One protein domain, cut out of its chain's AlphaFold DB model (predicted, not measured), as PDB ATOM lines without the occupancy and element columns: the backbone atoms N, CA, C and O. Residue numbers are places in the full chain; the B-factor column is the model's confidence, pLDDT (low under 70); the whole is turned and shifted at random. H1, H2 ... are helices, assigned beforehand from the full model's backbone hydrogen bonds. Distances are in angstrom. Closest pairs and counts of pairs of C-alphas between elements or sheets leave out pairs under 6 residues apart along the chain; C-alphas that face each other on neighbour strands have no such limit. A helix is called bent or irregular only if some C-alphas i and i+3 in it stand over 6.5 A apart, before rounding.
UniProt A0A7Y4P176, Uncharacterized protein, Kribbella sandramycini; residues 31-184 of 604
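Overview. This is residues 31 to 184 of the 604 residues of an uncharacterized protein of Kribbella sandramycini (UniProt A0A7Y4P176). Two lobes of helices stand end to end along the longest axis: H1 to H5 make one, H6 to H10 the other, and they meet where H6 runs beside H5 and touches H3. In the first lobe the H1 and H2 hairpin packs through H1 on one side of H3, with H5 on another and H4 beside H5; in the second, H7, H8 and H9 pack on H6, and H10 lies loosely at the far end, near H7 and H8. The printed part has 154 residues with ten named helices, H1 to H10 in order, and no named strand: the class is all helix. It is compact, with a radius of gyration of the C-alphas of 16.6 A, but elongated, spanning 50 by 32 by 25 A.

Arrangement. Start with H1, residues 37 to 51, which touches H2, residues 57 to 64, as a hairpin: a shallow tilt of 8 degrees, opposite ways, closest C-alphas Ala 46 and Val 60, 4.4 A apart. H1 also touches H3, residues 69 to 78, at a steep tilt of 61 degrees; the closest C-alphas are those of Leu 47 and Val 75, 7.2 A. H4, residues 81 to 93, and H5, residues 101 to 112, form a hairpin at 24 degrees, with C-alphas 88 and 108 closest at 6.2 A. H5 touches H3 at a steep tilt of 51 degrees, closest at C-alphas 73 and 107, 4.9 A. Next comes the hub, H6, residues 116 to 129, touching five helices. It forms a hairpin with H5 at 11 degrees, closest at C-alphas 110 and 118, 5.5 A, and touches H3 at C-alphas 69 and 122, 6.3 A. With residues 124 to 128 alone it touches H7, residues 133 to 141, another hairpin, at 22 degrees, closest at C-alphas 124 and 136, 5.6 A. H8, residues 145 to 152, touches H6 at C-alphas 151 and 121, 4.6 A. H9, residues 157 to 169, touches H6 with residues 159 to 163 alone, closest at C-alphas 159 and 128, 6.5 A. H10, residues 175 to 183, touches no helix. In H2 to H8 and H10 every O i to N i+4 pair is within hydrogen-bond range; in H1 9 of 11 are, in H9 7 of 9.

Along the chain. Find C-alpha 37 at (182.735, 130.365, 221.266); from there H1 runs 19.5 A and is irregular, C-alphas 42 and 45 being 7.5 A apart. H4 covers 18.7 A, H5 16.8 A, H6 20.2 A and H9 19.7 A; H9 is irregular, only just, with C-alphas 165 and 168 7.0 A apart. H10 ends at C-alpha 183, (172.149, 131.735, 264.498).

Size, cuts and confidence. The C-alphas of Asn 53 and Ala 175 are the two farthest apart, 50.8 A. The printed part has no cut and no long link. Mean pLDDT of the printed part is 78.1; look for values under 70 in 36 residues, among them 164 to 184.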
ATOM      1  N   ALA A  31     192.455 128.568 230.973       61.25
ATOM      2  CA  ALA A  31     191.129 128.886 231.500       61.25
ATOM      3  C   ALA A  31     190.219 129.638 230.506       61.25
ATOM      4  O   ALA A  31     189.011 129.683 230.700       61.25
ATOM      5  N   PHE A  32     190.772 130.227 229.445       64.12
ATOM      6  CA  PHE A  32     190.022 130.945 228.415       64.12
ATOM      7  C   PHE A  32     189.498 130.016 227.309       64.12
ATOM      8  O   PHE A  32     188.445 130.263 226.716       64.12
ATOM      9  N   ALA A  33     190.198 128.901 227.075       70.25
ATOM     10  CA  ALA A  33     189.807 127.888 226.099       70.25
ATOM     11  C   ALA A  33     188.511 127.151 226.490       70.25
ATOM     12  O   ALA A  33     187.842 126.596 225.620       70.25
ATOM     13  N   THR A  34     188.133 127.184 227.772       69.69
ATOM     14  CA  THR A  34     186.935 126.525 228.314       69.69
ATOM     15  C   THR A  34     185.651 127.349 228.161       69.69
ATOM     16  O   THR A  34     184.563 126.815 228.366       69.69
ATOM     17  N   LEU A  35     185.738 128.629 227.769       76.56
ATOM     18  CA  LEU A  35     184.560 129.421 227.402       76.56
ATOM     19  C   LEU A  35     184.054 128.982 226.023       76.56
ATOM     20  O   LEU A  35     184.846 128.905 225.081       76.56
ATOM     21  N   GLY A  36     182.748 128.734 225.890       80.00
ATOM     22  CA  GLY A  36     182.129 128.451 224.593       80.00
ATOM     23  C   GLY A  36     182.335 129.610 223.596       80.00
ATOM     24  O   GLY A  36     182.440 130.757 224.036       80.00
ATOM     25  N   PRO A  37     182.379 129.354 222.272       82.00
ATOM     26  CA  PRO A  37     182.735 130.365 221.266       82.00
ATOM     27  C   PRO A  37     181.884 131.638 221.334       82.00
ATOM     28  O   PRO A  37     182.415 132.739 221.224       82.00
ATOM     29  N   TRP A  38     180.582 131.481 221.584       87.56
ATOM     30  CA  TRP A  38     179.648 132.597 221.735       87.56
ATOM     31  C   TRP A  38     179.973 133.456 222.961       87.56
ATOM     32  O   TRP A  38     180.175 134.660 222.834       87.56
ATOM     33  N   LEU A  39     180.112 132.831 224.137       84.62
ATOM     34  CA  LEU A  39     180.429 133.555 225.369       84.62
ATOM     35  C   LEU A  39     181.782 134.263 225.248       84.62
ATOM     36  O   LEU A  39     181.936 135.387 225.709       84.62
ATOM     37  N   ARG A  40     182.754 133.630 224.583       85.69
ATOM     38  CA  ARG A  40     184.074 134.210 224.330       85.69
ATOM     39  C   ARG A  40     183.993 135.477 223.476       85.69
ATOM     40  O   ARG A  40     184.579 136.482 223.855       85.69
ATOM     41  N   ALA A  41     183.256 135.438 222.366       88.62
ATOM     42  CA  ALA A  41     183.096 136.590 221.480       88.62
ATOM     43  C   ALA A  41     182.384 137.753 222.188       88.62
ATOM     44  O   ALA A  41     182.851 138.888 222.157       88.62
ATOM     45  N   GLU A  42     181.301 137.456 222.905       90.56
ATOM     46  CA  GLU A  42     180.464 138.469 223.551       90.56
ATOM     47  C   GLU A  42     181.060 139.044 224.850       90.56
ATOM     48  O   GLU A  42     180.579 140.070 225.342       90.56
ATOM     49  N   THR A  43     182.088 138.398 225.418       92.50
ATOM     50  CA  THR A  43     182.780 138.850 226.644       92.50
ATOM     51  C   THR A  43     184.213 139.320 226.396       92.50
ATOM     52  O   THR A  43     184.856 139.799 227.332       92.50
ATOM     53  N   GLN A  44     184.703 139.269 225.150       92.06
ATOM     54  CA  GLN A  44     186.041 139.745 224.787       92.06
ATOM     55  C   GLN A  44     186.306 141.197 225.234       92.06
ATOM     56  O   GLN A  44     187.337 141.413 225.871       92.06
ATOM     57  N   PRO A  45     185.378 142.166 225.058       93.56
ATOM     58  CA  PRO A  45     185.600 143.531 225.544       93.56
ATOM     59  C   PRO A  45     185.814 143.608 227.062       93.56
ATOM     60  O   PRO A  45     186.637 144.386 227.536       93.56
ATOM     61  N   ALA A  46     185.121 142.766 227.839       92.12
ATOM     62  CA  ALA A  46     185.305 142.707 229.288       92.12
ATOM     63  C   ALA A  46     186.672 142.129 229.666       92.12
ATOM     64  O   ALA A  46     187.269 142.542 230.654       92.12
ATOM     65  N   LEU A  47     187.185 141.175 228.895       89.94
ATOM     66  CA  LEU A  47     188.486 140.561 229.155       89.94
ATOM     67  C   LEU A  47     189.640 141.487 228.803       89.94
ATOM     68  O   LEU A  47     190.592 141.577 229.577       89.94
ATOM     69  N   ASP A  48     189.523 142.207 227.691       92.00
ATOM     70  CA  ASP A  48     190.489 143.231 227.304       92.00
ATOM     71  C   ASP A  48     190.520 144.345 228.365       92.00
ATOM     72  O   ASP A  48     191.590 144.724 228.849       92.00
ATOM     73  N   ALA A  49     189.345 144.775 228.839       92.94
ATOM     74  CA  ALA A  49     189.201 145.732 229.935       92.94
ATOM     75  C   ALA A  49     189.764 145.222 231.279       92.94
ATOM     76  O   ALA A  49     190.368 145.991 232.031       92.94
ATOM     77  N   LEU A  50     189.630 143.923 231.587       90.81
ATOM     78  CA  LEU A  50     190.250 143.288 232.762       90.81
ATOM     79  C   LEU A  50     191.777 143.192 232.648       90.81
ATOM     80  O   LEU A  50     192.474 143.214 233.666       90.81
ATOM     81  N   ALA A  51     192.307 143.046 231.434       90.00
ATOM     82  CA  ALA A  51     193.741 142.969 231.185       90.00
ATOM     83  C   ALA A  51     194.428 144.346 231.241       90.00
ATOM     84  O   ALA A  51     195.634 144.404 231.503       90.00
ATOM     85  N   ALA A  52     193.675 145.435 231.054       92.06
ATOM     86  CA  ALA A  52     194.171 146.805 231.132       92.06
ATOM     87  C   ALA A  52     194.803 147.145 232.499       92.06
ATOM     88  O   ALA A  52     194.526 146.524 233.536       92.06
ATOM     89  N   ASN A  53     195.698 148.138 232.506       89.69
ATOM     90  CA  ASN A  53     196.339 148.648 233.716       89.69
ATOM     91  C   ASN A  53     196.284 150.192 233.756       89.69
ATOM     92  O   ASN A  53     197.055 150.816 233.025       89.69
ATOM     93  N   PRO A  54     195.426 150.804 234.598       89.44
ATOM     94  CA  PRO A  54     194.500 150.157 235.541       89.44
ATOM     95  C   PRO A  54     193.341 149.432 234.827       89.44
ATOM     96  O   PRO A  54     193.095 149.677 233.650       89.44
ATOM     97  N   ILE A  55     192.638 148.528 235.527       92.31
ATOM     98  CA  ILE A  55     191.445 147.834 234.984       92.31
ATOM     99  C   ILE A  55     190.417 148.861 234.457       92.31
ATOM    100  O   ILE A  55     190.126 149.846 235.132       92.31
ATOM    101  N   ASP A  56     189.805 148.641 233.295       93.25
ATOM    102  CA  ASP A  56     188.685 149.483 232.841       93.25
ATOM    103  C   ASP A  56     187.360 148.966 233.430       93.25
ATOM    104  O   ASP A  56     186.599 148.223 232.809       93.25
ATOM    105  N   LEU A  57     187.126 149.310 234.699       89.94
ATOM    106  CA  LEU A  57     186.015 148.781 235.491       89.94
ATOM    107  C   LEU A  57     184.623 149.094 234.900       89.94
ATOM    108  O   LEU A  57     183.805 148.172 234.850       89.94
ATOM    109  N   PRO A  58     184.331 150.309 234.392       91.50
ATOM    110  CA  PRO A  58     183.069 150.590 233.704       91.50
ATOM    111  C   PRO A  58     182.789 149.667 232.511       91.50
ATOM    112  O   PRO A  58     181.665 149.175 232.373       91.50
ATOM    113  N   THR A  59     183.796 149.387 231.677       91.88
ATOM    114  CA  THR A  59     183.639 148.491 230.520       91.88
ATOM    115  C   THR A  59     183.416 147.046 230.957       91.88
ATOM    116  O   THR A  59     182.531 146.377 230.415       91.88
ATOM    117  N   VAL A  60     184.140 146.575 231.983       91.56
ATOM    118  CA  VAL A  60     183.924 145.243 232.578       91.56
ATOM    119  C   VAL A  60     182.487 145.100 233.070       91.56
ATOM    120  O   VAL A  60     181.805 144.141 232.709       91.56
ATOM    121  N   LEU A  61     182.015 146.060 233.866       91.62
ATOM    122  CA  LEU A  61     180.690 146.009 234.474       91.62
ATOM    123  C   LEU A  61     179.574 146.078 233.437       91.62
ATOM    124  O   LEU A  61     178.691 145.223 233.443       91.62
ATOM    125  N   THR A  62     179.625 147.045 232.521       90.19
ATOM    126  CA  THR A  62     178.585 147.230 231.500       90.19
ATOM    127  C   THR A  62     178.496 146.027 230.565       90.19
ATOM    128  O   THR A  62     177.400 145.525 230.311       90.19
ATOM    129  N   THR A  63     179.640 145.511 230.103       91.12
ATOM    130  CA  THR A  63     179.683 144.360 229.187       91.12
ATOM    131  C   THR A  63     179.105 143.115 229.847       91.12
ATOM    132  O   THR A  63     178.309 142.395 229.241       91.12
ATOM    133  N   LEU A  64     179.482 142.867 231.102       92.44
ATOM    134  CA  LEU A  64     179.097 141.658 231.813       92.44
ATOM    135  C   LEU A  64     177.704 141.735 232.452       92.44
ATOM    136  O   LEU A  64     177.162 140.704 232.845       92.44
ATOM    137  N   ASN A  65     177.082 142.918 232.521       89.44
ATOM    138  CA  ASN A  65     175.823 143.106 233.246       89.44
ATOM    139  C   ASN A  65     174.660 142.258 232.694       89.44
ATOM    140  O   ASN A  65     173.731 141.918 233.426       89.44
ATOM    141  N   ARG A  66     174.715 141.893 231.413       88.75
ATOM    142  CA  ARG A  66     173.693 141.077 230.736       88.75
ATOM    143  C   ARG A  66     173.855 139.563 230.923       88.75
ATOM    144  O   ARG A  66     173.007 138.815 230.450       88.75
ATOM    145  N   PHE A  67     174.927 139.106 231.570       86.94
ATOM    146  CA  PHE A  67     175.229 137.682 231.722       86.94
ATOM    147  C   PHE A  67     174.798 137.135 233.084       86.94
ATOM    148  O   PHE A  67     174.587 137.888 234.039       86.94
ATOM    149  N   SER A  68     174.671 135.807 233.159       83.88
ATOM    150  CA  SER A  68     174.437 135.092 234.414       83.88
ATOM    151  C   SER A  68     175.639 135.226 235.355       83.88
ATOM    152  O   SER A  68     176.774 135.408 234.906       83.88
ATOM    153  N   THR A  69     175.413 135.102 236.663       83.12
ATOM    154  CA  THR A  69     176.488 135.135 237.667       83.12
ATOM    155  C   THR A  69     177.549 134.062 237.380       83.12
ATOM    156  O   THR A  69     178.746 134.349 237.428       83.12
ATOM    157  N   ASP A  70     177.132 132.866 236.959       82.44
ATOM    158  CA  ASP A  70     178.035 131.780 236.561       82.44
ATOM    159  C   ASP A  70     178.914 132.138 235.358       82.44
ATOM    160  O   ASP A  70     180.110 131.829 235.344       82.44
ATOM    161  N   ASP A  71     178.367 132.806 234.343       87.00
ATOM    162  CA  ASP A  71     179.157 133.225 233.185       87.00
ATOM    163  C   ASP A  71     180.147 134.335 233.551       87.00
ATOM    164  O   ASP A  71     181.306 134.273 233.137       87.00
ATOM    165  N   ILE A  72     179.754 135.275 234.416       90.94
ATOM    166  CA  ILE A  72     180.656 136.298 234.971       90.94
ATOM    167  C   ILE A  72     181.816 135.633 235.731       90.94
ATOM    168  O   ILE A  72     182.977 135.999 235.537       90.94
ATOM    169  N   VAL A  73     181.537 134.607 236.545       88.25
ATOM    170  CA  VAL A  73     182.566 133.834 237.264       88.25
ATOM    171  C   VAL A  73     183.546 133.178 236.296       88.25
ATOM    172  O   VAL A  73     184.758 133.223 236.529       88.25
ATOM    173  N   LYS A  74     183.056 132.585 235.201       88.19
ATOM    174  CA  LYS A  74     183.925 131.976 234.182       88.19
ATOM    175  C   LYS A  74     184.821 133.026 233.516       88.19
ATOM    176  O   LYS A  74     186.017 132.775 233.369       88.19
ATOM    177  N   VAL A  75     184.292 134.211 233.194       89.31
ATOM    178  CA  VAL A  75     185.089 135.331 232.653       89.31
ATOM    179  C   VAL A  75     186.153 135.782 233.660       89.31
ATOM    180  O   VAL A  75     187.327 135.903 233.311       89.31
ATOM    181  N   PHE A  76     185.807 135.949 234.939       93.06
ATOM    182  CA  PHE A  76     186.774 136.348 235.972       93.06
ATOM    183  C   PHE A  76     187.851 135.290 236.239       93.06
ATOM    184  O   PHE A  76     188.997 135.635 236.542       93.06
ATOM    185  N   ARG A  77     187.542 133.997 236.081       89.38
ATOM    186  CA  ARG A  77     188.544 132.920 236.167       89.38
ATOM    187  C   ARG A  77     189.585 132.977 235.048       89.38
ATOM    188  O   ARG A  77     190.713 132.548 235.283       89.38
ATOM    189  N   ALA A  78     189.247 133.533 233.884       87.06
ATOM    190  CA  ALA A  78     190.209 133.736 232.800       87.06
ATOM    191  C   ALA A  78     191.246 134.835 233.122       87.06
ATOM    192  O   ALA A  78     192.367 134.791 232.605       87.06
ATOM    193  N   ALA A  79     190.918 135.773 234.020       87.44
ATOM    194  CA  ALA A  79     191.856 136.778 234.519       87.44
ATOM    195  C   ALA A  79     192.928 136.158 235.440       87.44
ATOM    196  O   ALA A  79     192.759 135.076 236.003       87.44
ATOM    197  N   SER A  80     194.053 136.851 235.639       88.44
ATOM    198  CA  SER A  80     195.056 136.413 236.623       88.44
ATOM    199  C   SER A  80     194.544 136.593 238.059       88.44
ATOM    200  O   SER A  80     193.709 137.457 238.324       88.44
ATOM    201  N   ALA A  81     195.078 135.822 239.014       87.44
ATOM    202  CA  ALA A  81     194.724 135.971 240.431       87.44
ATOM    203  C   ALA A  81     194.950 137.408 240.935       87.44
ATOM    204  O   ALA A  81     194.081 137.971 241.593       87.44
ATOM    205  N   LYS A  82     196.062 138.040 240.529       90.12
ATOM    206  CA  LYS A  82     196.357 139.447 240.838       90.12
ATOM    207  C   LYS A  82     195.254 140.384 240.337       90.12
ATOM    208  O   LYS A  82     194.814 141.249 241.085       90.12
ATOM    209  N   LYS A  83     194.784 140.189 239.100       90.00
ATOM    210  CA  LYS A  83     193.713 141.006 238.512       90.00
ATOM    211  C   LYS A  83     192.360 140.777 239.177       90.00
ATOM    212  O   LYS A  83     191.624 141.736 239.368       90.00
ATOM    213  N   ARG A  84     192.051 139.551 239.611       92.81
ATOM    214  CA  ARG A  84     190.846 139.284 240.417       92.81
ATOM    215  C   ARG A  84     190.883 139.986 241.772       92.81
ATOM    216  O   ARG A  84     189.863 140.518 242.196       92.81
ATOM    217  N   THR A  85     192.037 140.007 242.440       89.25
ATOM    218  CA  THR A  85     192.201 140.741 243.703       89.25
ATOM    219  C   THR A  85     192.030 142.244 243.492       89.25
ATOM    220  O   THR A  85     191.252 142.861 244.211       89.25
ATOM    221  N   GLU A  86     192.684 142.816 242.472       91.25
ATOM    222  CA  GLU A  86     192.542 144.233 242.101       91.25
ATOM    223  C   GLU A  86     191.074 144.593 241.819       91.25
ATOM    224  O   GLU A  86     190.554 145.564 242.367       91.25
ATOM    225  N   LEU A  87     190.378 143.767 241.033       89.81
ATOM    226  CA  LEU A  87     188.957 143.930 240.740       89.81
ATOM    227  C   LEU A  87     188.095 143.903 242.010       89.81
ATOM    228  O   LEU A  87     187.233 144.758 242.182       89.81
ATOM    229  N   GLY A  88     188.341 142.949 242.915       87.94
ATOM    230  CA  GLY A  88     187.622 142.848 244.186       87.94
ATOM    231  C   GLY A  88     187.810 144.074 245.078       87.94
ATOM    232  O   GLY A  88     186.839 144.552 245.662       87.94
ATOM    233  N   THR A  89     189.030 144.618 245.146       88.94
ATOM    234  CA  THR A  89     189.306 145.864 245.873       88.94
ATOM    235  C   THR A  89     188.529 147.026 245.269       88.94
ATOM    236  O   THR A  89     187.837 147.732 245.996       88.94
ATOM    237  N   ARG A  90     188.573 147.189 243.943       89.50
ATOM    238  CA  ARG A  90     187.915 148.319 243.278       89.50
ATOM    239  C   ARG A  90     186.392 148.274 243.370       89.50
ATOM    240  O   ARG A  90     185.782 149.307 243.617       89.50
ATOM    241  N   LEU A  91     185.781 147.089 243.270       86.06
ATOM    242  CA  LEU A  91     184.338 146.907 243.487       86.06
ATOM    243  C   LEU A  91     183.888 147.305 244.902       86.06
ATOM    244  O   LEU A  91     182.728 147.655 245.090       86.06
ATOM    245  N   ALA A  92     184.780 147.233 245.896       82.00
ATOM    246  CA  ALA A  92     184.475 147.611 247.273       82.00
ATOM    247  C   ALA A  92     184.682 149.108 247.553       82.00
ATOM    248  O   ALA A  92     184.077 149.633 248.487       82.00
ATOM    249  N   THR A  93     185.549 149.783 246.791       82.50
ATOM    250  CA  THR A  93     185.978 151.162 247.082       82.50
ATOM    251  C   THR A  93     185.412 152.209 246.133       82.50
ATOM    252  O   THR A  93     185.295 153.367 246.522       82.50
ATOM    253  N   GLU A  94     185.096 151.850 244.888       85.00
ATOM    254  CA  GLU A  94     184.632 152.814 243.889       85.00
ATOM    255  C   GLU A  94     183.109 152.971 243.919       85.00
ATOM    256  O   GLU A  94     182.362 151.994 243.983       85.00
ATOM    257  N   GLN A  95     182.637 154.220 243.840       75.50
ATOM    258  CA  GLN A  95     181.230 154.516 243.578       75.50
ATOM    259  C   GLN A  95     180.955 154.270 242.096       75.50
ATOM    260  O   GLN A  95     181.261 155.100 241.241       75.50
ATOM    261  N   LEU A  96     180.428 153.090 241.793       75.62
ATOM    262  CA  LEU A  96     180.180 152.656 240.425       75.62
ATOM    263  C   LEU A  96     178.744 153.022 240.011       75.62
ATOM    264  O   LEU A  96     177.856 153.067 240.865       75.62
ATOM    265  N   PRO A  97     178.503 153.317 238.717       62.84
ATOM    266  CA  PRO A  97     177.164 153.617 238.205       62.84
ATOM    267  C   PRO A  97     176.201 152.440 238.440       62.84
ATOM    268  O   PRO A  97     176.652 151.366 238.824       62.84
ATOM    269  N   ALA A  98     174.896 152.653 238.204       59.25
ATOM    270  CA  ALA A  98     173.749 151.772 238.501       59.25
ATOM    271  C   ALA A  98     173.810 150.351 237.889       59.25
ATOM    272  O   ALA A  98     172.972 149.940 237.087       59.25
ATOM    273  N   VAL A  99     174.820 149.590 238.280       71.62
ATOM    274  CA  VAL A  99     175.085 148.206 237.929       71.62
ATOM    275  C   VAL A  99     175.061 147.415 239.235       71.62
ATOM    276  O   VAL A  99     175.354 147.953 240.301       71.62
ATOM    277  N   ASP A 100     174.690 146.140 239.172       78.38
ATOM    278  CA  ASP A 100     174.586 145.251 240.332       78.38
ATOM    279  C   ASP A 100     175.979 144.892 240.892       78.38
ATOM    280  O   ASP A 100     176.483 143.781 240.719       78.38
ATOM    281  N   VAL A 101     176.647 145.870 241.514       80.88
ATOM    282  CA  VAL A 101     177.966 145.729 242.151       80.88
ATOM    283  C   VAL A 101     178.009 144.533 243.110       80.88
ATOM    284  O   VAL A 101     179.005 143.801 243.066       80.88
ATOM    285  N   PRO A 102     176.965 144.247 243.919       79.31
ATOM    286  CA  PRO A 102     176.970 143.062 244.767       79.31
ATOM    287  C   PRO A 102     177.075 141.740 243.993       79.31
ATOM    288  O   PRO A 102     177.879 140.884 244.377       79.31
ATOM    289  N   ARG A 103     176.376 141.594 242.857       82.94
ATOM    290  CA  ARG A 103     176.524 140.421 241.974       82.94
ATOM    291  C   ARG A 103     177.951 140.259 241.452       82.94
ATOM    292  O   ARG A 103     178.494 139.154 241.432       82.94
ATOM    293  N   PHE A 104     178.599 141.353 241.064       84.94
ATOM    294  CA  PHE A 104     179.989 141.311 240.603       84.94
ATOM    295  C   PHE A 104     180.969 140.970 241.727       84.94
ATOM    296  O   PHE A 104     181.884 140.169 241.525       84.94
ATOM    297  N   ALA A 105     180.754 141.500 242.931       83.06
ATOM    298  CA  ALA A 105     181.553 141.158 244.103       83.06
ATOM    299  C   ALA A 105     181.408 139.670 244.476       83.06
ATOM    300  O   ALA A 105     182.405 139.013 244.799       83.06
ATOM    301  N   LEU A 106     180.194 139.117 244.378       79.25
ATOM    302  CA  LEU A 106     179.933 137.686 244.532       79.25
ATOM    303  C   LEU A 106     180.701 136.869 243.484       79.25
ATOM    304  O   LEU A 106     181.438 135.945 243.843       79.25
ATOM    305  N   ALA A 107     180.617 137.250 242.209       83.75
ATOM    306  CA  ALA A 107     181.314 136.555 241.135       83.75
ATOM    307  C   ALA A 107     182.847 136.552 241.325       83.75
ATOM    308  O   ALA A 107     183.499 135.534 241.085       83.75
ATOM    309  N   VAL A 108     183.445 137.641 241.828       87.00
ATOM    310  CA  VAL A 108     184.884 137.674 242.163       87.00
ATOM    311  C   VAL A 108     185.220 136.692 243.289       87.00
ATOM    312  O   VAL A 108     186.187 135.932 243.173       87.00
ATOM    313  N   LYS A 109     184.419 136.654 244.364       81.56
ATOM    314  CA  LYS A 109     184.618 135.706 245.477       81.56
ATOM    315  C   LYS A 109     184.556 134.255 244.994       81.56
ATOM    316  O   LYS A 109     185.411 133.448 245.355       81.56
ATOM    317  N   MET A 110     183.591 133.940 244.135       79.38
ATOM    318  CA  MET A 110     183.416 132.609 243.551       79.38
ATOM    319  C   MET A 110     184.514 132.230 242.550       79.38
ATOM    320  O   MET A 110     184.911 131.063 242.456       79.38
ATOM    321  N   ALA A 111     185.025 133.199 241.790       83.81
ATOM    322  CA  ALA A 111     186.147 132.982 240.885       83.81
ATOM    323  C   ALA A 111     187.436 132.648 241.651       83.81
ATOM    324  O   ALA A 111     188.252 131.871 241.154       83.81
ATOM    325  N   ASN A 112     187.590 133.178 242.867       82.38
ATOM    326  CA  ASN A 112     188.707 132.862 243.755       82.38
ATOM    327  C   ASN A 112     188.530 131.532 244.516       82.38
ATOM    328  O   ASN A 112     189.537 130.935 244.880       82.38
ATOM    329  N   ASN A 113     187.294 131.039 244.701       78.56
ATOM    330  CA  ASN A 113     186.983 129.832 245.484       78.56
ATOM    331  C   ASN A 113     185.988 128.893 244.759       78.56
ATOM    332  O   ASN A 113     184.786 128.948 245.020       78.56
ATOM    333  N   PRO A 114     186.443 127.999 243.861       65.06
ATOM    334  CA  PRO A 114     185.584 127.273 242.914       65.06
ATOM    335  C   PRO A 114     184.788 126.065 243.467       65.06
ATOM    336  O   PRO A 114     184.348 125.227 242.684       65.06
ATOM    337  N   GLY A 115     184.593 125.941 244.783       74.44
ATOM    338  CA  GLY A 115     183.947 124.769 245.399       74.44
ATOM    339  C   GLY A 115     182.430 124.655 245.159       74.44
ATOM    340  O   GLY A 115     181.771 125.620 244.783       74.44
ATOM    341  N   ALA A 116     181.846 123.485 245.453       64.56
ATOM    342  CA  ALA A 116     180.401 123.227 245.320       64.56
ATOM    343  C   ALA A 116     179.520 124.223 246.105       64.56
ATOM    344  O   ALA A 116     178.427 124.572 245.666       64.56
ATOM    345  N   ALA A 117     180.021 124.734 247.233       64.31
ATOM    346  CA  ALA A 117     179.365 125.789 248.002       64.31
ATOM    347  C   ALA A 117     179.258 127.116 247.226       64.31
ATOM    348  O   ALA A 117     178.251 127.806 247.337       64.31
ATOM    349  N   ALA A 118     180.248 127.447 246.392       66.25
ATOM    350  CA  ALA A 118     180.224 128.652 245.568       66.25
ATOM    351  C   ALA A 118     179.170 128.543 244.455       66.25
ATOM    352  O   ALA A 118     178.375 129.460 244.284       66.25
ATOM    353  N   ALA A 119     179.097 127.406 243.756       68.94
ATOM    354  CA  ALA A 119     178.066 127.171 242.736       68.94
ATOM    355  C   ALA A 119     176.641 127.258 243.320       68.94
ATOM    356  O   ALA A 119     175.734 127.823 242.712       68.94
ATOM    357  N   ARG A 120     176.449 126.754 244.546       73.38
ATOM    358  CA  ARG A 120     175.167 126.844 245.262       73.38
ATOM    359  C   ARG A 120     174.853 128.269 245.725       73.38
ATOM    360  O   ARG A 120     173.701 128.675 245.631       73.38
ATOM    361  N   ALA A 121     175.858 129.039 246.146       71.50
ATOM    362  CA  ALA A 121     175.693 130.452 246.483       71.50
ATOM    363  C   ALA A 121     175.275 131.305 245.272       71.50
ATOM    364  O   ALA A 121     174.436 132.188 245.430       71.50
ATOM    365  N   SER A 122     175.786 131.014 244.064       72.12
ATOM    366  CA  SER A 122     175.313 131.677 242.833       72.12
ATOM    367  C   SER A 122     173.842 131.405 242.584       72.12
ATOM    368  O   SER A 122     173.068 132.335 242.391       72.12
ATOM    369  N   ARG A 123     173.435 130.133 242.650       80.12
ATOM    370  CA  ARG A 123     172.034 129.768 242.442       80.12
ATOM    371  C   ARG A 123     171.123 130.414 243.486       80.12
ATOM    372  O   ARG A 123     170.042 130.871 243.144       80.12
ATOM    373  N   LEU A 124     171.573 130.492 244.736       80.50
ATOM    374  CA  LEU A 124     170.838 131.151 245.810       80.50
ATOM    375  C   LEU A 124     170.687 132.661 245.566       80.50
ATOM    376  O   LEU A 124     169.592 133.195 245.709       80.50
ATOM    377  N   HIS A 125     171.760 133.335 245.146       79.06
ATOM    378  CA  HIS A 125     171.726 134.744 244.753       79.06
ATOM    379  C   HIS A 125     170.742 134.990 243.600       79.06
ATOM    380  O   HIS A 125     169.884 135.867 243.706       79.06
ATOM    381  N   ASP A 126     170.808 134.178 242.542       79.69
ATOM    382  CA  ASP A 126     169.942 134.320 241.370       79.69
ATOM    383  C   ASP A 126     168.458 134.073 241.717       79.69
ATOM    384  O   ASP A 126     167.594 134.817 241.251       79.69
ATOM    385  N   LEU A 127     168.152 133.090 242.579       81.62
ATOM    386  CA  LEU A 127     166.787 132.814 243.057       81.62
ATOM    387  C   LEU A 127     166.218 133.976 243.881       81.62
ATOM    388  O   LEU A 127     165.112 134.442 243.611       81.62
ATOM    389  N   ILE A 128     166.992 134.496 244.838       80.81
ATOM    390  CA  ILE A 128     166.563 135.621 245.681       80.81
ATOM    391  C   ILE A 128     166.356 136.879 244.830       80.81
ATOM    392  O   ILE A 128     165.352 137.573 244.989       80.81
ATOM    393  N   ARG A 129     167.266 137.158 243.889       78.31
ATOM    394  CA  ARG A 129     167.148 138.298 242.971       78.31
ATOM    395  C   ARG A 129     165.958 138.151 242.020       78.31
ATOM    396  O   ARG A 129     165.298 139.142 241.717       78.31
ATOM    397  N   GLY A 130     165.675 136.935 241.558       78.94
ATOM    398  CA  GLY A 130     164.495 136.615 240.752       78.94
ATOM    399  C   GLY A 130     163.171 136.697 241.520       78.94
ATOM    400  O   GLY A 130     162.116 136.552 240.909       78.94
ATOM    401  N   GLY A 131     163.212 136.934 242.838       82.12
ATOM    402  CA  GLY A 131     162.037 136.956 243.711       82.12
ATOM    403  C   GLY A 131     161.511 135.567 244.078       82.12
ATOM    404  O   GLY A 131     160.489 135.466 244.755       82.12
ATOM    405  N   ASP A 132     162.204 134.498 243.679       85.62
ATOM    406  CA  ASP A 132     161.836 133.116 243.986       85.62
ATOM    407  C   ASP A 132     162.423 132.688 245.340       85.62
ATOM    408  O   ASP A 132     163.351 131.880 245.458       85.62
ATOM    409  N   VAL A 133     161.890 133.311 246.391       82.06
ATOM    410  CA  VAL A 133     162.335 133.103 247.774       82.06
ATOM    411  C   VAL A 133     161.988 131.693 248.271       82.06
ATOM    412  O   VAL A 133     162.732 131.130 249.071       82.06
ATOM    413  N   GLN A 134     160.918 131.076 247.759       84.56
ATOM    414  CA  GLN A 134     160.538 129.705 248.117       84.56
ATOM    415  C   GLN A 134     161.578 128.695 247.620       84.56
ATOM    416  O   GLN A 134     162.103 127.918 248.418       84.56
ATOM    417  N   SER A 135     161.963 128.755 246.342       83.94
ATOM    418  CA  SER A 135     163.021 127.887 245.812       83.94
ATOM    419  C   SER A 135     164.369 128.141 246.495       83.94
ATOM    420  O   SER A 135     165.176 127.221 246.637       83.94
ATOM    421  N   ALA A 136     164.636 129.377 246.940       85.50
ATOM    422  CA  ALA A 136     165.827 129.698 247.726       85.50
ATOM    423  C   ALA A 136     165.832 128.962 249.079       85.50
ATOM    424  O   ALA A 136     166.865 128.420 249.483       85.50
ATOM    425  N   TYR A 137     164.681 128.887 249.753       82.94
ATOM    426  CA  TYR A 137     164.534 128.136 250.996       82.94
ATOM    427  C   TYR A 137     164.627 126.630 250.799       82.94
ATOM    428  O   TYR A 137     165.339 125.971 251.552       82.94
ATOM    429  N   GLU A 138     163.984 126.084 249.770       83.25
ATOM    430  CA  GLU A 138     164.072 124.656 249.444       83.25
ATOM    431  C   GLU A 138     165.510 124.244 249.113       83.25
ATOM    432  O   GLU A 138     165.996 123.214 249.590       83.25
ATOM    433  N   LEU A 139     166.224 125.094 248.366       83.06
ATOM    434  CA  LEU A 139     167.634 124.889 248.060       83.06
ATOM    435  C   LEU A 139     168.494 124.873 249.330       83.06
ATOM    436  O   LEU A 139     169.400 124.051 249.409       83.06
ATOM    437  N   LEU A 140     168.233 125.755 250.300       80.19
ATOM    438  CA  LEU A 140     168.965 125.795 251.571       80.19
ATOM    439  C   LEU A 140     168.609 124.609 252.480       80.19
ATOM    440  O   LEU A 140     169.501 124.017 253.083       80.19
ATOM    441  N   ASN A 141     167.329 124.241 252.560       78.50
ATOM    442  CA  ASN A 141     166.840 123.187 253.448       78.50
ATOM    443  C   ASN A 141     167.410 121.809 253.072       78.50
ATOM    444  O   ASN A 141     167.726 121.003 253.939       78.50
ATOM    445  N   GLY A 142     167.636 121.566 251.776       73.81
ATOM    446  CA  GLY A 142     168.253 120.330 251.286       73.81
ATOM    447  C   GLY A 142     169.760 120.187 251.550       73.81
ATOM    448  O   GLY A 142     170.345 119.176 251.161       73.81
ATOM    449  N   LEU A 143     170.423 121.178 252.161       70.75
ATOM    450  CA  LEU A 143     171.871 121.158 252.406       70.75
ATOM    451  C   LEU A 143     172.214 120.707 253.828       70.75
ATOM    452  O   LEU A 143     171.484 120.976 254.776       70.75
ATOM    453  N   ALA A 144     173.395 120.107 253.994       73.88
ATOM    454  CA  ALA A 144     173.999 119.948 255.314       73.88
ATOM    455  C   ALA A 144     174.343 121.324 255.921       73.88
ATOM    456  O   ALA A 144     174.705 122.248 255.192       73.88
ATOM    457  N   VAL A 145     174.304 121.447 257.252       68.31
ATOM    458  CA  VAL A 145     174.482 122.722 257.984       68.31
ATOM    459  C   VAL A 145     175.753 123.479 257.566       68.31
ATOM    460  O   VAL A 145     175.691 124.653 257.214       68.31
ATOM    461  N   ALA A 146     176.896 122.794 257.473       69.19
ATOM    462  CA  ALA A 146     178.161 123.412 257.060       69.19
ATOM    463  C   ALA A 146     178.155 123.940 255.606       69.19
ATOM    464  O   ALA A 146     178.955 124.805 255.243       69.19
ATOM    465  N   ASP A 147     177.284 123.417 254.741       68.44
ATOM    466  CA  ASP A 147     177.102 123.906 253.370       68.44
ATOM    467  C   ASP A 147     176.098 125.060 253.305       68.44
ATOM    468  O   ASP A 147     176.292 125.971 252.496       68.44
ATOM    469  N   GLN A 148     175.085 125.065 254.179       73.81
ATOM    470  CA  GLN A 148     174.172 126.198 254.359       73.81
ATOM    471  C   GLN A 148     174.958 127.434 254.798       73.81
ATOM    472  O   GLN A 148     174.915 128.459 254.124       73.81
ATOM    473  N   GLU A 149     175.763 127.312 255.857       71.56
ATOM    474  CA  GLU A 149     176.605 128.401 256.363       71.56
ATOM    475  C   GLU A 149     177.556 128.928 255.287       71.56
ATOM    476  O   GLU A 149     177.698 130.138 255.104       71.56
ATOM    477  N   ARG A 150     178.201 128.034 254.528       70.19
ATOM    478  CA  ARG A 150     179.110 128.443 253.451       70.19
ATOM    479  C   ARG A 150     178.390 129.170 252.321       70.19
ATOM    480  O   ARG A 150     178.951 130.140 251.827       70.19
ATOM    481  N   ALA A 151     177.192 128.740 251.924       72.00
ATOM    482  CA  ALA A 151     176.410 129.406 250.880       72.00
ATOM    483  C   ALA A 151     175.895 130.781 251.340       72.00
ATOM    484  O   ALA A 151     176.012 131.770 250.617       72.00
ATOM    485  N   LEU A 152     175.396 130.851 252.574       76.81
ATOM    486  CA  LEU A 152     174.853 132.054 253.199       76.81
ATOM    487  C   LEU A 152     175.925 133.123 253.460       76.81
ATOM    488  O   LEU A 152     175.682 134.312 253.261       76.81
ATOM    489  N   ASN A 153     177.147 132.714 253.816       72.69
ATOM    490  CA  ASN A 153     178.272 133.626 254.045       72.69
ATOM    491  C   ASN A 153     178.751 134.370 252.785       72.69
ATOM    492  O   ASN A 153     179.501 135.345 252.897       72.69
ATOM    493  N   VAL A 154     178.357 133.926 251.587       68.00
ATOM    494  CA  VAL A 154     178.726 134.609 250.337       68.00
ATOM    495  C   VAL A 154     177.715 135.695 249.945       68.00
ATOM    496  O   VAL A 154     178.082 136.596 249.188       68.00
ATOM    497  N   LEU A 155     176.491 135.648 250.485       72.62
ATOM    498  CA  LEU A 155     175.427 136.615 250.215       72.62
ATOM    499  C   LEU A 155     175.684 137.968 250.897       72.62
ATOM    500  O   LEU A 155     176.283 138.049 251.972       72.62
ATOM    501  N   ASP A 156     175.209 139.047 250.278       72.75
ATOM    502  CA  ASP A 156     175.218 140.382 250.883       72.75
ATOM    503  C   ASP A 156     173.990 140.636 251.780       72.75
ATOM    504  O   ASP A 156     173.037 139.856 251.837       72.75
ATOM    505  N   LYS A 157     174.002 141.781 252.472       71.12
ATOM    506  CA  LYS A 157     172.946 142.202 253.404       71.12
ATOM    507  C   LYS A 157     171.561 142.343 252.749       71.12
ATOM    508  O   LYS A 157     170.558 142.121 253.422       71.12
ATOM    509  N   ALA A 158     171.473 142.707 251.470       72.12
ATOM    510  CA  ALA A 158     170.189 142.882 250.792       72.12
ATOM    511  C   ALA A 158     169.504 141.531 250.529       72.12
ATOM    512  O   ALA A 158     168.295 141.396 250.739       72.12
ATOM    513  N   HIS A 159     170.279 140.506 250.167       76.12
ATOM    514  CA  HIS A 159     169.773 139.137 250.035       76.12
ATOM    515  C   HIS A 159     169.271 138.595 251.373       76.12
ATOM    516  O   HIS A 159     168.202 137.991 251.429       76.12
ATOM    517  N   TRP A 160     169.985 138.890 252.461       74.50
ATOM    518  CA  TRP A 160     169.553 138.537 253.814       74.50
ATOM    519  C   TRP A 160     168.227 139.173 254.204       74.50
ATOM    520  O   TRP A 160     167.353 138.482 254.718       74.50
ATOM    521  N   ASN A 161     168.052 140.465 253.926       68.62
ATOM    522  CA  ASN A 161     166.786 141.147 254.182       68.62
ATOM    523  C   ASN A 161     165.647 140.539 253.355       68.62
ATOM    524  O   ASN A 161     164.539 140.383 253.854       68.62
ATOM    525  N   THR A 162     165.922 140.168 252.103       73.56
ATOM    526  CA  THR A 162     164.924 139.564 251.209       73.56
ATOM    527  C   THR A 162     164.504 138.177 251.689       73.56
ATOM    528  O   THR A 162     163.309 137.903 251.747       73.56
ATOM    529  N   LEU A 163     165.459 137.336 252.109       74.31
ATOM    530  CA  LEU A 163     165.159 136.065 252.768       74.31
ATOM    531  C   LEU A 163     164.341 136.324 254.039       74.31
ATOM    532  O   LEU A 163     163.203 135.890 254.129       74.31
ATOM    533  N   ALA A 164     164.848 137.125 254.977       68.81
ATOM    534  CA  ALA A 164     164.167 137.399 256.244       68.81
ATOM    535  C   ALA A 164     162.722 137.912 256.077       68.81
ATOM    536  O   ALA A 164     161.853 137.531 256.857       68.81
ATOM    537  N   ASN A 165     162.460 138.733 255.055       67.69
ATOM    538  CA  ASN A 165     161.137 139.292 254.777       67.69
ATOM    539  C   ASN A 165     160.209 138.355 253.989       67.69
ATOM    540  O   ASN A 165     159.003 138.558 254.029       67.69
ATOM    541  N   GLY A 166     160.739 137.383 253.241       65.25
ATOM    542  CA  GLY A 166     159.935 136.390 252.514       65.25
ATOM    543  C   GLY A 166     159.609 135.141 253.336       65.25
ATOM    544  O   GLY A 166     158.913 134.247 252.863       65.25
ATOM    545  N   LEU A 167     160.115 135.085 254.566       65.81
ATOM    546  CA  LEU A 167     159.976 133.969 255.487       65.81
ATOM    547  C   LEU A 167     158.524 133.663 255.880       65.81
ATOM    548  O   LEU A 167     158.159 132.508 256.063       65.81
ATOM    549  N   ASP A 168     157.690 134.695 256.001       52.03
ATOM    550  CA  ASP A 168     156.263 134.574 256.318       52.03
ATOM    551  C   ASP A 168     155.456 133.877 255.210       52.03
ATOM    552  O   ASP A 168     154.372 133.351 255.465       52.03
ATOM    553  N   LYS A 169     155.999 133.865 253.991       57.72
ATOM    554  CA  LYS A 169     155.394 133.288 252.787       57.72
ATOM    555  C   LYS A 169     155.957 131.914 252.440       57.72
ATOM    556  O   LYS A 169     155.426 131.273 251.537       57.72
ATOM    557  N   ALA A 170     157.008 131.468 253.128       63.19
ATOM    558  CA  ALA A 170     157.667 130.213 252.819       63.19
ATOM    559  C   ALA A 170     156.935 129.027 253.463       63.19
ATOM    560  O   ALA A 170     156.802 128.943 254.684       63.19
ATOM    561  N   THR A 171     156.451 128.090 252.650       67.94
ATOM    562  CA  THR A 171     155.757 126.889 253.142       67.94
ATOM    563  C   THR A 171     156.732 125.733 253.340       67.94
ATOM    564  O   THR A 171     157.610 125.520 252.506       67.94
ATOM    565  N   GLY A 172     156.555 124.953 254.413       65.56
ATOM    566  CA  GLY A 172     157.346 123.737 254.664       65.56
ATOM    567  C   GLY A 172     158.729 123.975 255.278       65.56
ATOM    568  O   GLY A 172     159.572 123.082 255.249       65.56
ATOM    569  N   VAL A 173     158.967 125.167 255.831       57.97
ATOM    570  CA  VAL A 173     160.226 125.523 256.488       57.97
ATOM    571  C   VAL A 173     160.167 125.161 257.974       57.97
ATOM    572  O   VAL A 173     159.317 125.669 258.705       57.97
ATOM    573  N   ASP A 174     161.062 124.279 258.420       56.81
ATOM    574  CA  ASP A 174     161.112 123.818 259.811       56.81
ATOM    575  C   ASP A 174     161.614 124.928 260.761       56.81
ATOM    576  O   ASP A 174     162.606 125.611 260.494       56.81
ATOM    577  N   ALA A 175     160.926 125.143 261.885       46.50
ATOM    578  CA  ALA A 175     161.218 126.244 262.814       46.50
ATOM    579  C   ALA A 175     162.566 126.086 263.565       46.50
ATOM    580  O   ALA A 175     163.298 127.072 263.687       46.50
ATOM    581  N   PRO A 176     162.955 124.878 264.021       51.00
ATOM    582  CA  PRO A 176     164.316 124.555 264.450       51.00
ATOM    583  C   PRO A 176     165.400 124.898 263.419       51.00
ATOM    584  O   PRO A 176     166.389 125.543 263.767       51.00
ATOM    585  N   TRP A 177     165.189 124.534 262.150       56.44
ATOM    586  CA  TRP A 177     166.108 124.838 261.046       56.44
ATOM    587  C   TRP A 177     166.305 126.348 260.857       56.44
ATOM    588  O   TRP A 177     167.416 126.834 260.646       56.44
ATOM    589  N   LEU A 178     165.233 127.114 261.032       52.25
ATOM    590  CA  LEU A 178     165.246 128.569 260.964       52.25
ATOM    591  C   LEU A 178     166.063 129.227 262.084       52.25
ATOM    592  O   LEU A 178     166.735 130.235 261.862       52.25
ATOM    593  N   GLY A 179     166.029 128.640 263.282       51.66
ATOM    594  CA  GLY A 179     166.867 129.047 264.409       51.66
ATOM    595  C   GLY A 179     168.355 128.837 264.126       51.66
ATOM    596  O   GLY A 179     169.172 129.689 264.470       51.66
ATOM    597  N   THR A 180     168.705 127.757 263.421       47.50
ATOM    598  CA  THR A 180     170.071 127.506 262.932       47.50
ATOM    599  C   THR A 180     170.477 128.512 261.849       47.50
ATOM    600  O   THR A 180     171.569 129.074 261.911       47.50
ATOM    601  N   LEU A 181     169.576 128.816 260.907       47.75
ATOM    602  CA  LEU A 181     169.797 129.777 259.818       47.75
ATOM    603  C   LEU A 181     170.057 131.206 260.331       47.75
ATOM    604  O   LEU A 181     170.907 131.924 259.806       47.75
ATOM    605  N   LEU A 182     169.326 131.613 261.372       49.53
ATOM    606  CA  LEU A 182     169.443 132.931 262.002       49.53
ATOM    607  C   LEU A 182     170.592 133.001 263.024       49.53
ATOM    608  O   LEU A 182     171.100 134.092 263.283       49.53
ATOM    609  N   GLY A 183     171.016 131.858 263.573       48.97
ATOM    610  CA  GLY A 183     172.149 131.735 264.498       48.97
ATOM    611  C   GLY A 183     173.529 131.696 263.827       48.97
ATOM    612  O   GLY A 183     174.536 131.867 264.508       48.97
ATOM    613  N   GLY A 184     173.595 131.504 262.506       45.03
ATOM    614  CA  GLY A 184     174.845 131.282 261.768       45.03
ATOM    615  C   GLY A 184     175.637 132.520 261.312       45.03
ATOM    616  O   GLY A 184     176.658 132.349 260.648       45.03
TER     617      GLY A 184